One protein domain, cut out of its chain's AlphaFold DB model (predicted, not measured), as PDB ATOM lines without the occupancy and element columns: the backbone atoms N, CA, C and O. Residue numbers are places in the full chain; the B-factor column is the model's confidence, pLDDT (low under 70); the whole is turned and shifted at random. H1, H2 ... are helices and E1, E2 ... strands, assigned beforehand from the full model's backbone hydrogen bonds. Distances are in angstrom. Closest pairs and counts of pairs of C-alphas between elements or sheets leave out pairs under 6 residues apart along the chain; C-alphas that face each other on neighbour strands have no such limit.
ATOM      1  N   PRO A 177     192.019 164.765 259.001       89.06
ATOM      2  CA  PRO A 177     191.008 163.721 258.911       89.06
ATOM      3  C   PRO A 177     189.608 164.308 259.103       89.06
ATOM      4  O   PRO A 177     189.427 165.237 259.898       89.06
ATOM      5  N   GLU A 178     188.634 163.789 258.357       88.31
ATOM      6  CA  GLU A 178     187.261 164.307 258.305       88.31
ATOM      7  C   GLU A 178     186.631 164.413 259.699       88.31
ATOM      8  O   GLU A 178     185.939 165.389 260.002       88.31
ATOM      9  N   GLU A 179     186.965 163.470 260.584       86.56
ATOM     10  CA  GLU A 179     186.518 163.423 261.973       86.56
ATOM     11  C   GLU A 179     186.913 164.680 262.754       86.56
ATOM     12  O   GLU A 179     186.187 165.092 263.656       86.56
ATOM     13  N   PHE A 180     188.038 165.311 262.409       86.31
ATOM     14  CA  PHE A 180     188.537 166.505 263.087       86.31
ATOM     15  C   PHE A 180     188.097 167.817 262.427       86.31
ATOM     16  O   PHE A 180     188.050 168.851 263.099       86.31
ATOM     17  N   GLN A 181     187.758 167.803 261.134       88.75
ATOM     18  CA  GLN A 181     187.510 169.024 260.353       88.75
ATOM     19  C   GLN A 181     186.381 169.879 260.939       88.75
ATOM     20  O   GLN A 181     186.521 171.092 261.071       88.75
ATOM     21  N   GLN A 182     185.273 169.254 261.346       83.94
ATOM     22  CA  GLN A 182     184.073 169.980 261.774       83.94
ATOM     23  C   GLN A 182     184.208 170.688 263.128       83.94
ATOM     24  O   GLN A 182     183.400 171.559 263.441       83.94
ATOM     25  N   SER A 183     185.183 170.316 263.963       79.50
ATOM     26  CA  SER A 183     185.339 170.917 265.301       79.50
ATOM     27  C   SER A 183     186.684 171.581 265.540       79.50
ATOM     28  O   SER A 183     186.905 172.108 266.631       79.50
ATOM     29  N   VAL A 184     187.571 171.588 264.544       84.25
ATOM     30  CA  VAL A 184     188.833 172.311 264.646       84.25
ATOM     31  C   VAL A 184     188.645 173.782 264.287       84.25
ATOM     32  O   VAL A 184     188.022 174.145 263.287       84.25
ATOM     33  N   ALA A 185     189.231 174.639 265.113       86.62
ATOM     34  CA  ALA A 185     189.554 176.003 264.734       86.62
ATOM     35  C   ALA A 185     191.074 176.100 264.609       86.62
ATOM     36  O   ALA A 185     191.791 175.867 265.589       86.62
ATOM     37  N   PHE A 186     191.549 176.420 263.406       91.19
ATOM     38  CA  PHE A 186     192.953 176.739 263.175       91.19
ATOM     39  C   PHE A 186     193.124 178.256 263.169       91.19
ATOM     40  O   PHE A 186     192.343 178.965 262.538       91.19
ATOM     41  N   VAL A 187     194.117 178.755 263.894       90.25
ATOM     42  CA  VAL A 187     194.379 180.184 264.066       90.25
ATOM     43  C   VAL A 187     195.841 180.453 263.759       90.25
ATOM     44  O   VAL A 187     196.717 179.765 264.274       90.25
ATOM     45  N   ARG A 188     196.125 181.480 262.962       90.00
ATOM     46  CA  ARG A 188     197.488 181.992 262.787       90.00
ATOM     47  C   ARG A 188     197.526 183.499 262.941       90.00
ATOM     48  O   ARG A 188     196.522 184.180 262.725       90.00
ATOM     49  N   LYS A 189     198.713 184.025 263.234       85.25
ATOM     50  CA  LYS A 189     198.953 185.461 263.119       85.25
ATOM     51  C   LYS A 189     198.918 185.865 261.651       85.25
ATOM     52  O   LYS A 189     199.529 185.230 260.788       85.25
ATOM     53  N   GLY A 190     198.193 186.941 261.395       82.69
ATOM     54  CA  GLY A 190     198.252 187.642 260.137       82.69
ATOM     55  C   GLY A 190     199.596 188.357 259.956       82.69
ATOM     56  O   GLY A 190     200.400 188.483 260.888       82.69
ATOM     57  N   PRO A 191     199.846 188.851 258.743       77.38
ATOM     58  CA  PRO A 191     201.044 189.605 258.408       77.38
ATOM     59  C   PRO A 191     201.351 190.751 259.375       77.38
ATOM     60  O   PRO A 191     200.470 191.523 259.758       77.38
ATOM     61  N   GLY A 192     202.621 190.874 259.768       71.69
ATOM     62  CA  GLY A 192     203.066 191.897 260.719       71.69
ATOM     63  C   GLY A 192     202.461 191.764 262.122       71.69
ATOM     64  O   GLY A 192     202.607 192.688 262.917       71.69
ATOM     65  N   GLY A 193     201.763 190.659 262.420       71.56
ATOM     66  CA  GLY A 193     201.159 190.385 263.724       71.56
ATOM     67  C   GLY A 193     199.966 191.269 264.084       71.56
ATOM     68  O   GLY A 193     199.624 191.336 265.255       71.56
ATOM     69  N   ARG A 194     199.352 191.962 263.115       71.69
ATOM     70  CA  ARG A 194     198.297 192.975 263.358       71.69
ATOM     71  C   ARG A 194     196.866 192.435 263.309       71.69
ATOM     72  O   ARG A 194     195.909 193.191 263.473       71.69
ATOM     73  N   SER A 195     196.709 191.162 262.986       82.88
ATOM     74  CA  SER A 195     195.418 190.492 262.874       82.88
ATOM     75  C   SER A 195     195.567 189.020 263.212       82.88
ATOM     76  O   SER A 195     196.661 188.456 263.130       82.88
ATOM     77  N   GLU A 196     194.452 188.388 263.549       87.38
ATOM     78  CA  GLU A 196     194.353 186.939 263.631       87.38
ATOM     79  C   GLU A 196     193.549 186.419 262.448       87.38
ATOM     80  O   GLU A 196     192.528 186.992 262.059       87.38
ATOM     81  N   ILE A 197     194.023 185.330 261.854       90.69
ATOM     82  CA  ILE A 197     193.342 184.664 260.752       90.69
ATOM     83  C   ILE A 197     192.846 183.322 261.268       90.69
ATOM     84  O   ILE A 197     193.640 182.475 261.685       90.69
ATOM     85  N   VAL A 198     191.526 183.147 261.246       91.75
ATOM     86  CA  VAL A 198     190.832 181.978 261.787       91.75
ATOM     87  C   VAL A 198     190.228 181.172 260.646       91.75
ATOM     88  O   VAL A 198     189.523 181.712 259.795       91.75
ATOM     89  N   TYR A 199     190.470 179.865 260.655       94.00
ATOM     90  CA  TYR A 199     189.961 178.913 259.676       94.00
ATOM     91  C   TYR A 199     189.018 177.937 260.367       94.00
ATOM     92  O   TYR A 199     189.363 177.343 261.394       94.00
ATOM     93  N   ARG A 200     187.823 177.773 259.797       92.81
ATOM     94  CA  ARG A 200     186.788 176.860 260.297       92.81
ATOM     95  C   ARG A 200     186.170 176.094 259.142       92.81
ATOM     96  O   ARG A 200     185.931 176.670 258.082       92.81
ATOM     97  N   PHE A 201     185.865 174.824 259.360       91.94
ATOM     98  CA  PHE A 201     185.083 174.048 258.412       91.94
ATOM     99  C   PHE A 201     183.593 174.221 258.717       91.94
ATOM    100  O   PHE A 201     183.136 173.926 259.821       91.94
ATOM    101  N   GLN A 202     182.829 174.753 257.766       89.75
ATOM    102  CA  GLN A 202     181.392 174.979 257.911       89.75
ATOM    103  C   GLN A 202     180.694 174.731 256.578       89.75
ATOM    104  O   GLN A 202     181.116 175.267 255.556       89.75
ATOM    105  N   ARG A 203     179.568 174.003 256.603       88.38
ATOM    106  CA  ARG A 203     178.764 173.701 255.400       88.38
ATOM    107  C   ARG A 203     179.622 173.088 254.281       88.38
ATOM    108  O   ARG A 203     179.641 173.606 253.167       88.38
ATOM    109  N   ASP A 204     180.379 172.051 254.631       88.62
ATOM    110  CA  ASP A 204     181.231 171.270 253.723       88.62
ATOM    111  C   ASP A 204     182.323 172.068 252.996       88.62
ATOM    112  O   ASP A 204     182.778 171.708 251.911       88.62
ATOM    113  N   ARG A 205     182.768 173.179 253.592       92.25
ATOM    114  CA  ARG A 205     183.886 173.970 253.074       92.25
ATOM    115  C   ARG A 205     184.657 174.671 254.180       92.25
ATOM    116  O   ARG A 205     184.109 175.042 255.217       92.25
ATOM    117  N   TRP A 206     185.927 174.937 253.908       93.62
ATOM    118  CA  TRP A 206     186.723 175.843 254.724       93.62
ATOM    119  C   TRP A 206     186.254 177.287 254.538       93.62
ATOM    120  O   TRP A 206     186.002 177.743 253.421       93.62
ATOM    121  N   ILE A 207     186.172 178.017 255.644       93.56
ATOM    122  CA  ILE A 207     185.899 179.451 255.707       93.56
ATOM    123  C   ILE A 207     187.053 180.112 256.453       93.56
ATOM    124  O   ILE A 207     187.575 179.549 257.417       93.56
ATOM    125  N   ARG A 208     187.438 181.305 255.996       92.81
ATOM    126  CA  ARG A 208     188.476 182.132 256.607       92.81
ATOM    127  C   ARG A 208     187.888 183.447 257.098       92.81
ATOM    128  O   ARG A 208     187.289 184.184 256.315       92.81
ATOM    129  N   GLU A 209     188.123 183.749 258.363       91.38
ATOM    130  CA  GLU A 209     187.762 185.003 259.018       91.38
ATOM    131  C   GLU A 209     189.040 185.759 259.393       91.38
ATOM    132  O   GLU A 209     190.014 185.159 259.845       91.38
ATOM    133  N   ILE A 210     189.048 187.076 259.179       89.12
ATOM    134  CA  ILE A 210     190.161 187.953 259.558       89.12
ATOM    135  C   ILE A 210     189.659 188.821 260.701       89.12
ATOM    136  O   ILE A 210     188.789 189.671 260.498       89.12
ATOM    137  N   LEU A 211     190.193 188.589 261.893       84.88
ATOM    138  CA  LEU A 211     189.840 189.331 263.089       84.88
ATOM    139  C   LEU A 211     190.877 190.446 263.299       84.88
ATOM    140  O   LEU A 211     192.080 190.162 263.310       84.88
ATOM    141  N   PRO A 212     190.453 191.718 263.422       76.44
ATOM    142  CA  PRO A 212     191.353 192.773 263.863       76.44
ATOM    143  C   PRO A 212     191.854 192.429 265.267       76.44
ATOM    144  O   PRO A 212     191.092 191.889 266.066       76.44
ATOM    145  N   ASP A 213     193.120 192.731 265.554       65.81
ATOM    146  CA  ASP A 213     193.726 192.477 266.862       65.81
ATOM    147  C   ASP A 213     192.999 193.290 267.953       65.81
ATOM    148  O   ASP A 213     193.284 194.461 268.195       65.81
ATOM    149  N   GLN A 214     191.958 192.695 268.543       47.38
ATOM    150  CA  GLN A 214     191.143 193.264 269.621       47.38
ATOM    151  C   GLN A 214     191.436 192.563 270.952       47.38
ATOM    152  O   GLN A 214     190.530 192.346 271.758       47.38
ATOM    153  N   GLY A 215     192.687 192.143 271.177       46.38
ATOM    154  CA  GLY A 215     193.072 191.460 272.417       46.38
ATOM    155  C   GLY A 215     192.318 190.145 272.642       46.38
ATOM    156  O   GLY A 215     192.158 189.696 273.780       46.38
ATOM    157  N   THR A 216     191.814 189.526 271.570       40.16
ATOM    158  CA  THR A 216     191.076 188.271 271.657       40.16
ATOM    159  C   THR A 216     192.071 187.127 271.803       40.16
ATOM    160  O   THR A 216     192.524 186.527 270.848       40.16
ATOM    161  N   VAL A 217     192.351 186.819 273.070       41.16
ATOM    162  CA  VAL A 217     193.193 185.731 273.576       41.16
ATOM    163  C   VAL A 217     194.695 186.013 273.492       41.16
ATOM    164  O   VAL A 217     195.259 186.361 272.467       41.16
ATOM    165  N   GLN A 218     195.349 185.788 274.630       42.50
ATOM    166  CA  GLN A 218     196.789 185.724 274.890       42.50
ATOM    167  C   GLN A 218     197.528 184.662 274.035       42.50
ATOM    168  O   GLN A 218     198.342 183.901 274.543       42.50
ATOM    169  N   ILE A 219     197.243 184.552 272.734       44.09
ATOM    170  CA  ILE A 219     197.942 183.646 271.810       44.09
ATOM    171  C   ILE A 219     199.328 184.226 271.477       44.09
ATOM    172  O   ILE A 219     200.235 183.502 271.085       44.09
ATOM    173  N   ALA A 220     199.546 185.527 271.708       39.34
ATOM    174  CA  ALA A 220     200.829 186.186 271.481       39.34
ATOM    175  C   ALA A 220     201.993 185.603 272.308       39.34
ATOM    176  O   ALA A 220     203.103 185.563 271.782       39.34
ATOM    177  N   GLU A 221     201.740 185.092 273.519       37.94
ATOM    178  CA  GLU A 221     202.733 184.372 274.339       37.94
ATOM    179  C   GLU A 221     202.824 182.870 273.993       37.94
ATOM    180  O   GLU A 221     203.787 182.208 274.359       37.94
ATOM    181  N   ALA A 222     201.871 182.320 273.230       41.00
ATOM    182  CA  ALA A 222     201.773 180.886 272.929       41.00
ATOM    183  C   ALA A 222     202.629 180.414 271.735       41.00
ATOM    184  O   ALA A 222     202.721 179.214 271.484       41.00
ATOM    185  N   PHE A 223     203.259 181.327 270.987       43.81
ATOM    186  CA  PHE A 223     204.087 180.966 269.826       43.81
ATOM    187  C   PHE A 223     205.564 180.707 270.164       43.81
ATOM    188  O   PHE A 223     206.283 180.173 269.321       43.81
ATOM    189  N   SER A 224     206.021 181.051 271.374       43.41
ATOM    190  CA  SER A 224     207.391 180.771 271.831       43.41
ATOM    191  C   SER A 224     207.520 179.432 272.562       43.41
ATOM    192  O   SER A 224     208.618 178.884 272.658       43.41
ATOM    193  N   GLU A 225     206.415 178.861 273.044       48.41
ATOM    194  CA  GLU A 225     206.446 177.657 273.862       48.41
ATOM    195  C   GLU A 225     205.787 176.478 273.151       48.41
ATOM    196  O   GLU A 225     204.647 176.536 272.696       48.41
ATOM    197  N   VAL A 226     206.510 175.359 273.101       54.09
ATOM    198  CA  VAL A 226     205.948 174.032 272.844       54.09
ATOM    199  C   VAL A 226     204.978 173.709 273.982       54.09
ATOM    200  O   VAL A 226     205.348 173.071 274.967       54.09
ATOM    201  N   ARG A 227     203.755 174.232 273.918       53.00
ATOM    202  CA  ARG A 227     202.740 174.023 274.947       53.00
ATOM    203  C   ARG A 227     201.505 173.407 274.329       53.00
ATOM    204  O   ARG A 227     200.771 174.036 273.577       53.00
ATOM    205  N   HIS A 228     201.259 172.176 274.743       63.53
ATOM    206  CA  HIS A 228     199.906 171.671 274.814       63.53
ATOM    207  C   HIS A 228     199.315 172.173 276.109       63.53
ATOM    208  O   HIS A 228     199.905 171.983 277.174       63.53
ATOM    209  N   TYR A 229     198.141 172.770 276.034       68.56
ATOM    210  CA  TYR A 229     197.397 173.080 277.237       68.56
ATOM    211  C   TYR A 229     195.910 172.879 276.990       68.56
ATOM    212  O   TYR A 229     195.394 173.101 275.892       68.56
ATOM    213  N   GLY A 230     195.233 172.413 278.036       72.50
ATOM    214  CA  GLY A 230     193.783 172.397 278.084       72.50
ATOM    215  C   GLY A 230     193.277 173.791 278.428       72.50
ATOM    216  O   GLY A 230     193.755 174.409 279.378       72.50
ATOM    217  N   LYS A 231     192.295 174.283 277.678       76.12
ATOM    218  CA  LYS A 231     191.567 175.513 277.984       76.12
ATOM    219  C   LYS A 231     190.079 175.216 278.056       76.12
ATOM    220  O   LYS A 231     189.542 174.518 277.201       76.12
ATOM    221  N   LEU A 232     189.404 175.779 279.053       73.25
ATOM    222  CA  LEU A 232     187.949 175.757 279.096       73.25
ATOM    223  C   LEU A 232     187.407 176.790 278.095       73.25
ATOM    224  O   LEU A 232     187.636 177.989 278.243       73.25
ATOM    225  N   VAL A 233     186.698 176.327 277.070       72.81
ATOM    226  CA  VAL A 233     186.038 177.158 276.058       72.81
ATOM    227  C   VAL A 233     184.556 176.804 276.068       72.81
ATOM    228  O   VAL A 233     184.178 175.681 275.741       72.81
ATOM    229  N   ASN A 234     183.707 177.752 276.479       71.12
ATOM    230  CA  ASN A 234     182.251 177.572 276.576       71.12
ATOM    231  C   ASN A 234     181.838 176.312 277.367       71.12
ATOM    232  O   ASN A 234     180.964 175.563 276.943       71.12
ATOM    233  N   GLY A 235     182.515 176.045 278.490       74.50
ATOM    234  CA  GLY A 235     182.251 174.878 279.341       74.50
ATOM    235  C   GLY A 235     182.868 173.559 278.859       74.50
ATOM    236  O   GLY A 235     182.806 172.576 279.589       74.50
ATOM    237  N   ASN A 236     183.511 173.530 277.686       77.88
ATOM    238  CA  ASN A 236     184.192 172.348 277.157       77.88
ATOM    239  C   ASN A 236     185.711 172.498 277.235       77.88
ATOM    240  O   ASN A 236     186.258 173.561 276.946       77.88
ATOM    241  N   ILE A 237     186.413 171.418 277.575       83.81
ATOM    242  CA  ILE A 237     187.876 171.390 277.514       83.81
ATOM    243  C   ILE A 237     188.289 171.292 276.046       83.81
ATOM    244  O   ILE A 237     187.911 170.351 275.351       83.81
ATOM    245  N   SER A 238     189.065 172.263 275.580       82.00
ATOM    246  CA  SER A 238     189.747 172.234 274.287       82.00
ATOM    247  C   SER A 238     191.238 172.068 274.515       82.00
ATOM    248  O   SER A 238     191.815 172.752 275.360       82.00
ATOM    249  N   ILE A 239     191.862 171.160 273.776       82.69
ATOM    250  CA  ILE A 239     193.306 170.974 273.783       82.69
ATOM    251  C   ILE A 239     193.877 171.767 272.613       82.69
ATOM    252  O   ILE A 239     193.479 171.578 271.460       82.69
ATOM    253  N   HIS A 240     194.768 172.697 272.939       81.00
ATOM    254  CA  HIS A 240     195.448 173.547 271.971       81.00
ATOM    255  C   HIS A 240     196.789 172.938 271.576       81.00
ATOM    256  O   HIS A 240     197.527 172.445 272.431       81.00
ATOM    257  N   PHE A 241     197.097 173.006 270.286       81.19
ATOM    258  CA  PHE A 241     198.294 172.433 269.689       81.19
ATOM    259  C   PHE A 241     198.895 173.414 268.692       81.19
ATOM    260  O   PHE A 241     198.206 173.873 267.782       81.19
ATOM    261  N   THR A 242     200.186 173.695 268.823       82.88
ATOM    262  CA  THR A 242     200.927 174.439 267.802       82.88
ATOM    263  C   THR A 242     201.277 173.502 266.651       82.88
ATOM    264  O   THR A 242     201.838 172.424 266.862       82.88
ATOM    265  N   VAL A 243     200.936 173.915 265.432       86.50
ATOM    266  CA  VAL A 243     201.293 173.224 264.191       86.50
ATOM    267  C   VAL A 243     202.634 173.772 263.727       86.50
ATOM    268  O   VAL A 243     202.763 174.972 263.491       86.50
ATOM    269  N   PHE A 244     203.626 172.897 263.592       85.44
ATOM    270  CA  PHE A 244     204.962 173.258 263.131       85.44
ATOM    271  C   PHE A 244     205.227 172.732 261.722       85.44
ATOM    272  O   PHE A 244     204.767 171.654 261.350       85.44
ATOM    273  N   VAL A 245     206.039 173.473 260.972       88.69
ATOM    274  CA  VAL A 245     206.732 172.987 259.780       88.69
ATOM    275  C   VAL A 245     208.050 172.382 260.260       88.69
ATOM    276  O   VAL A 245     208.956 173.108 260.678       88.69
ATOM    277  N   GLY A 246     208.124 171.050 260.302       83.69
ATOM    278  CA  GLY A 246     209.348 170.321 260.666       83.69
ATOM    279  C   GLY A 246     209.791 170.506 262.105       83.69
ATOM    280  O   GLY A 246     210.981 170.495 262.382       83.69
ATOM    281  N   GLY A 247     208.851 170.784 263.008       81.88
ATOM    282  CA  GLY A 247     209.160 171.084 264.407       81.88
ATOM    283  C   GLY A 247     209.862 172.426 264.652       81.88
ATOM    284  O   GLY A 247     210.148 172.737 265.809       81.88
ATOM    285  N   ILE A 248     210.101 173.236 263.611       85.06
ATOM    286  CA  ILE A 248     210.885 174.481 263.685       85.06
ATOM    287  C   ILE A 248     209.976 175.699 263.566       85.06
ATOM    288  O   ILE A 248     209.800 176.435 264.536       85.06
ATOM    289  N   PHE A 249     209.353 175.898 262.402       87.19
ATOM    290  CA  PHE A 249     208.580 177.110 262.130       87.19
ATOM    291  C   PHE A 249     207.116 176.945 262.575       87.19
ATOM    292  O   PHE A 249     206.438 176.043 262.073       87.19
ATOM    293  N   PRO A 250     206.595 177.776 263.499       86.75
ATOM    294  CA  PRO A 250     205.207 177.688 263.941       86.75
ATOM    295  C   PRO A 250     204.268 178.260 262.872       86.75
ATOM    296  O   PRO A 250     204.246 179.463 262.616       86.75
ATOM    297  N   LEU A 251     203.449 177.401 262.269       89.44
ATOM    298  CA  LEU A 251     202.483 177.793 261.242       89.44
ATOM    299  C   LEU A 251     201.234 178.459 261.842       89.44
ATOM    300  O   LEU A 251     200.626 179.340 261.237       89.44
ATOM    301  N   GLY A 252     200.835 178.011 263.029       88.50
ATOM    302  CA  GLY A 252     199.625 178.442 263.718       88.50
ATOM    303  C   GLY A 252     199.267 177.476 264.843       88.50
ATOM    304  O   GLY A 252     200.047 176.588 265.187       88.50
ATOM    305  N   SER A 253     198.065 177.622 265.382       86.94
ATOM    306  CA  SER A 253     197.551 176.807 266.475       86.94
ATOM    307  C   SER A 253     196.208 176.198 266.098       86.94
ATOM    308  O   SER A 253     195.294 176.895 265.662       86.94
ATOM    309  N   ALA A 254     196.077 174.892 266.291       87.38
ATOM    310  CA  ALA A 254     194.836 174.151 266.139       87.38
ATOM    311  C   ALA A 254     194.247 173.842 267.519       87.38
ATOM    312  O   ALA A 254     194.965 173.478 268.452       87.38
ATOM    313  N   SER A 255     192.932 173.988 267.654       84.69
ATOM    314  CA  SER A 255     192.217 173.708 268.902       84.69
ATOM    315  C   SER A 255     191.211 172.590 268.670       84.69
ATOM    316  O   SER A 255     190.356 172.731 267.796       84.69
ATOM    317  N   PHE A 256     191.295 171.513 269.453       85.00
ATOM    318  CA  PHE A 256     190.396 170.359 269.348       85.00
ATOM    319  C   PHE A 256     189.652 170.136 270.668       85.00
ATOM    320  O   PHE A 256     190.286 170.142 271.726       85.00
ATOM    321  N   PRO A 257     188.329 169.902 270.658       84.69
ATOM    322  CA  PRO A 257     187.610 169.498 271.863       84.69
ATOM    323  C   PRO A 257     188.170 168.183 272.429       84.69
ATOM    324  O   PRO A 257     188.368 167.224 271.689       84.69
ATOM    325  N   ALA A 258     188.373 168.088 273.744       84.88
ATOM    326  CA  ALA A 258     188.911 166.881 274.383       84.88
ATOM    327  C   ALA A 258     188.060 165.634 274.081       84.88
ATOM    328  O   ALA A 258     188.592 164.588 273.721       84.88
ATOM    329  N   LYS A 259     186.731 165.786 274.091       84.19
ATOM    330  CA  LYS A 259     185.771 164.726 273.743       84.19
ATOM    331  C   LYS A 259     185.980 164.154 272.333       84.19
ATOM    332  O   LYS A 259     185.735 162.975 272.088       84.19
ATOM    333  N   MET A 260     186.436 164.980 271.391       83.94
ATOM    334  CA  MET A 260     186.752 164.528 270.035       83.94
ATOM    335  C   MET A 260     188.007 163.654 270.027       83.94
ATOM    336  O   MET A 260     188.015 162.632 269.353       83.94
ATOM    337  N   LEU A 261     189.034 164.006 270.802       81.38
ATOM    338  CA  LEU A 261     190.251 163.197 270.925       81.38
ATOM    339  C   LEU A 261     189.978 161.853 271.613       81.38
ATOM    340  O   LEU A 261     190.568 160.845 271.234       81.38
ATOM    341  N   GLU A 262     189.043 161.822 272.569       81.94
ATOM    342  CA  GLU A 262     188.550 160.578 273.178       81.94
ATOM    343  C   GLU A 262     187.845 159.675 272.155       81.94
ATOM    344  O   GLU A 262     188.030 158.462 272.177       81.94
ATOM    345  N   THR A 263     187.057 160.261 271.246       83.38
ATOM    346  CA  THR A 263     186.228 159.508 270.289       83.38
ATOM    347  C   THR A 263     187.014 159.059 269.052       83.38
ATOM    348  O   THR A 263     186.907 157.909 268.641       83.38
ATOM    349  N   ALA A 264     187.807 159.954 268.453       81.12
ATOM    350  CA  ALA A 264     188.602 159.676 267.253       81.12
ATOM    351  C   ALA A 264     189.897 158.897 267.559       81.12
ATOM    352  O   ALA A 264     190.482 158.275 266.673       81.12
ATOM    353  N   GLY A 265     190.337 158.915 268.821       80.50
ATOM    354  CA  GLY A 265     191.513 158.203 269.305       80.50
ATOM    355  C   GLY A 265     192.806 159.016 269.211       80.50
ATOM    356  O   GLY A 265     193.134 159.626 268.188       80.50
ATOM    357  N   LEU A 266     193.595 158.965 270.287       76.25
ATOM    358  CA  LEU A 266     194.882 159.660 270.397       76.25
ATOM    359  C   LEU A 266     195.904 159.179 269.350       76.25
ATOM    360  O   LEU A 266     196.680 159.980 268.833       76.25
ATOM    361  N   ASP A 267     195.872 157.897 268.986       76.62
ATOM    362  CA  ASP A 267     196.788 157.316 267.996       76.62
ATOM    363  C   ASP A 267     196.556 157.870 266.587       76.62
ATOM    364  O   ASP A 267     197.510 158.134 265.850       76.62
ATOM    365  N   LEU A 268     195.293 158.070 266.191       81.38
ATOM    366  CA  LEU A 268     194.961 158.690 264.908       81.38
ATOM    367  C   LEU A 268     195.480 160.128 264.863       81.38
ATOM    368  O   LEU A 268     196.130 160.517 263.894       81.38
ATOM    369  N   PHE A 269     195.244 160.877 265.938       80.06
ATOM    370  CA  PHE A 269     195.679 162.259 266.069       80.06
ATOM    371  C   PHE A 269     197.210 162.405 266.027       80.06
ATOM    372  O   PHE A 269     197.733 163.215 265.262       80.06
ATOM    373  N   ASN A 270     197.942 161.570 266.771       75.50
ATOM    374  CA  ASN A 270     199.408 161.579 266.766       75.50
ATOM    375  C   ASN A 270     199.973 161.252 265.376       75.50
ATOM    376  O   ASN A 270     200.853 161.959 264.882       75.50
ATOM    377  N   ARG A 271     199.423 160.229 264.702       77.81
ATOM    378  CA  ARG A 271     199.814 159.895 263.321       77.81
ATOM    379  C   ARG A 271     199.540 161.040 262.355       77.81
ATOM    380  O   ARG A 271     200.368 161.298 261.483       77.81
ATOM    381  N   PHE A 272     198.397 161.712 262.496       84.06
ATOM    382  CA  PHE A 272     198.051 162.871 261.679       84.06
ATOM    383  C   PHE A 272     199.073 163.999 261.853       84.06
ATOM    384  O   PHE A 272     199.613 164.486 260.859       84.06
ATOM    385  N   LEU A 273     199.376 164.389 263.092       78.31
ATOM    386  CA  LEU A 273     200.310 165.481 263.358       78.31
ATOM    387  C   LEU A 273     201.709 165.204 262.807       78.31
ATOM    388  O   LEU A 273     202.292 166.074 262.162       78.31
ATOM    389  N   HIS A 274     202.221 163.990 263.009       74.69
ATOM    390  CA  HIS A 274     203.542 163.601 262.519       74.69
ATOM    391  C   HIS A 274     203.603 163.588 260.978       74.69
ATOM    392  O   HIS A 274     204.461 164.246 260.379       74.69
ATOM    393  N   LYS A 275     202.638 162.931 260.316       81.25
ATOM    394  CA  LYS A 275     202.560 162.913 258.844       81.25
ATOM    395  C   LYS A 275     202.437 164.315 258.264       81.25
ATOM    396  O   LYS A 275     203.068 164.623 257.256       81.25
ATOM    397  N   THR A 276     201.645 165.167 258.906       86.38
ATOM    398  CA  THR A 276     201.410 166.520 258.409       86.38
ATOM    399  C   THR A 276     202.631 167.403 258.609       86.38
ATOM    400  O   THR A 276     202.999 168.098 257.673       86.38
ATOM    401  N   SER A 277     203.325 167.328 259.750       83.38
ATOM    402  CA  SER A 277     204.589 168.055 259.965       83.38
ATOM    403  C   SER A 277     205.621 167.721 258.881       83.38
ATOM    404  O   SER A 277     206.145 168.626 258.232       83.38
ATOM    405  N   THR A 278     205.835 166.428 258.612       82.69
ATOM    406  CA  THR A 278     206.741 165.960 257.548       82.69
ATOM    407  C   THR A 278     206.299 166.473 256.180       82.69
ATOM    408  O   THR A 278     207.092 167.018 255.416       82.69
ATOM    409  N   SER A 279     205.007 166.351 255.875       88.88
ATOM    410  CA  SER A 279     204.468 166.783 254.589       88.88
ATOM    411  C   SER A 279     204.567 168.300 254.384       88.88
ATOM    412  O   SER A 279     204.853 168.742 253.274       88.88
ATOM    413  N   LEU A 280     204.414 169.095 255.448       92.00
ATOM    414  CA  LEU A 280     204.607 170.544 255.420       92.00
ATOM    415  C   LEU A 280     206.064 170.926 255.146       92.00
ATOM    416  O   LEU A 280     206.296 171.879 254.411       92.00
ATOM    417  N   VAL A 281     207.041 170.199 255.698       91.12
ATOM    418  CA  VAL A 281     208.463 170.441 255.386       91.12
ATOM    419  C   VAL A 281     208.752 170.158 253.925       91.12
ATOM    420  O   VAL A 281     209.368 170.984 253.258       91.12
ATOM    421  N   VAL A 282     208.284 169.015 253.421       90.94
ATOM    422  CA  VAL A 282     208.473 168.627 252.017       90.94
ATOM    423  C   VAL A 282     207.865 169.672 251.081       90.94
ATOM    424  O   VAL A 282     208.493 170.051 250.096       90.94
ATOM    425  N   GLU A 283     206.679 170.198 251.397       91.69
ATOM    426  CA  GLU A 283     206.099 171.290 250.609       91.69
ATOM    427  C   GLU A 283     206.899 172.597 250.771       91.69
ATOM    428  O   GLU A 283     207.175 173.292 249.791       91.69
ATOM    429  N   GLY A 284     207.378 172.884 251.985       92.44
ATOM    430  CA  GLY A 284     208.245 174.018 252.307       92.44
ATOM    431  C   GLY A 284     209.560 174.062 251.517       92.44
ATOM    432  O   GLY A 284     210.064 175.146 251.233       92.44
ATOM    433  N   GLN A 285     210.094 172.917 251.073       91.81
ATOM    434  CA  GLN A 285     211.322 172.849 250.260       91.81
ATOM    435  C   GLN A 285     211.237 173.640 248.950       91.81
ATOM    436  O   GLN A 285     212.253 174.126 248.446       91.81
ATOM    437  N   ARG A 286     210.024 173.780 248.402       87.31
ATOM    438  CA  ARG A 286     209.746 174.483 247.138       87.31
ATOM    439  C   ARG A 286     209.553 175.989 247.315       87.31
ATOM    440  O   ARG A 286     209.392 176.701 246.320       87.31
TER     441      ARG A 286
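What this domain is: This is residues 177 to 286 of the 402 residues of an uncharacterized protein of Leptospirillum ferrodiazotrophum (UniProt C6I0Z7). One strongly twisted sheet of six strands forms the body, built of two three-stranded wings, E1 E2 E3 and E4 E5 E6, joined where E1 runs beside E6. H2 and H3 make an L on one face near E5, beside the strands rather than over them, while the short H1 only grazes the sheet and a long loop, residues 213 to 228, links the wings. The printed part has 110 residues with three named helices and six named strands, in the order H1 E1 E2 E3 E4 E5 E6 H2 H3; the sheet's order is E3 E2 E1 E6 E5 E4, antiparallel throughout. The class is mixed, helices and strands, and the whole is compact, with a radius of gyration of the C-alphas of 14.1 A and spans of 40 by 36 by 30 A.

Where its parts are: In the sheet, E3 is residues 205 to 212, 22.9 A long, E2 residues 195 to 202, 21.5 A, and E1 residues 185 to 189. E6 is residues 249 to 257, 24.3 A, E5 residues 236 to 245, 28.5 A, and E4 residues 229 to 233. H1 is residues 178 to 181, with C-alpha 178 at (187.261, 164.307, 258.305). H2 is residues 258 to 264, 10.1 A long. H3, residues 266 to 284, is 26.7 A long and ends with C-alpha 284 at (208.245, 174.018, 252.307).

How they stand to each other: E1 E2 E3 and E4 E5 E6 are meanders, each strand the antiparallel neighbour of the one before. E1 and E6 are antiparallel at 152 degrees, with N 187 and O 253 within hydrogen-bond range at 2.8 A. N 197 and O 188 of the hairpin E1 and E2 are 2.9 A apart, and N 207 and O 200 of the hairpin E2 and E3 2.8 A. N 241 and O 254 of the hairpin E5 and E6 are 2.9 A apart, and N 231 and O 238 of the hairpin E4 and E5 2.8 A. From edge to edge the strands' lines turn by 91 degrees. H2 and H3 are on the same face of the sheet, at heights of 6.9 A and 6.4 A, over none of the strands. The closest C-alphas of E5 and H3 are those of Val 245 and Val 281, 5.4 A apart. H2 and H3 are close but not clearly touching, about perpendicular at 89 degrees, the closest C-alphas being those of Leu 261 and Phe 269, 7.3 A apart. H1 and H2 only just touch, with 3 pairs of C-alphas within 8 A, the closest those of Glu 179 and Ala 264, 6.8 A. In H2 and H3 every O i to N i+4 pair is within hydrogen-bond range; H1 is too short for such a pair.

The domain as a whole: The two C-alphas farthest apart are those of Gly 235 and Arg 286, 42.3 A. The printed part has no cut. The link E3 to E4, 16 residues, is long; the other links are tight. The mean pLDDT of the printed part is 78.8, and residues 213 to 229 are under 70.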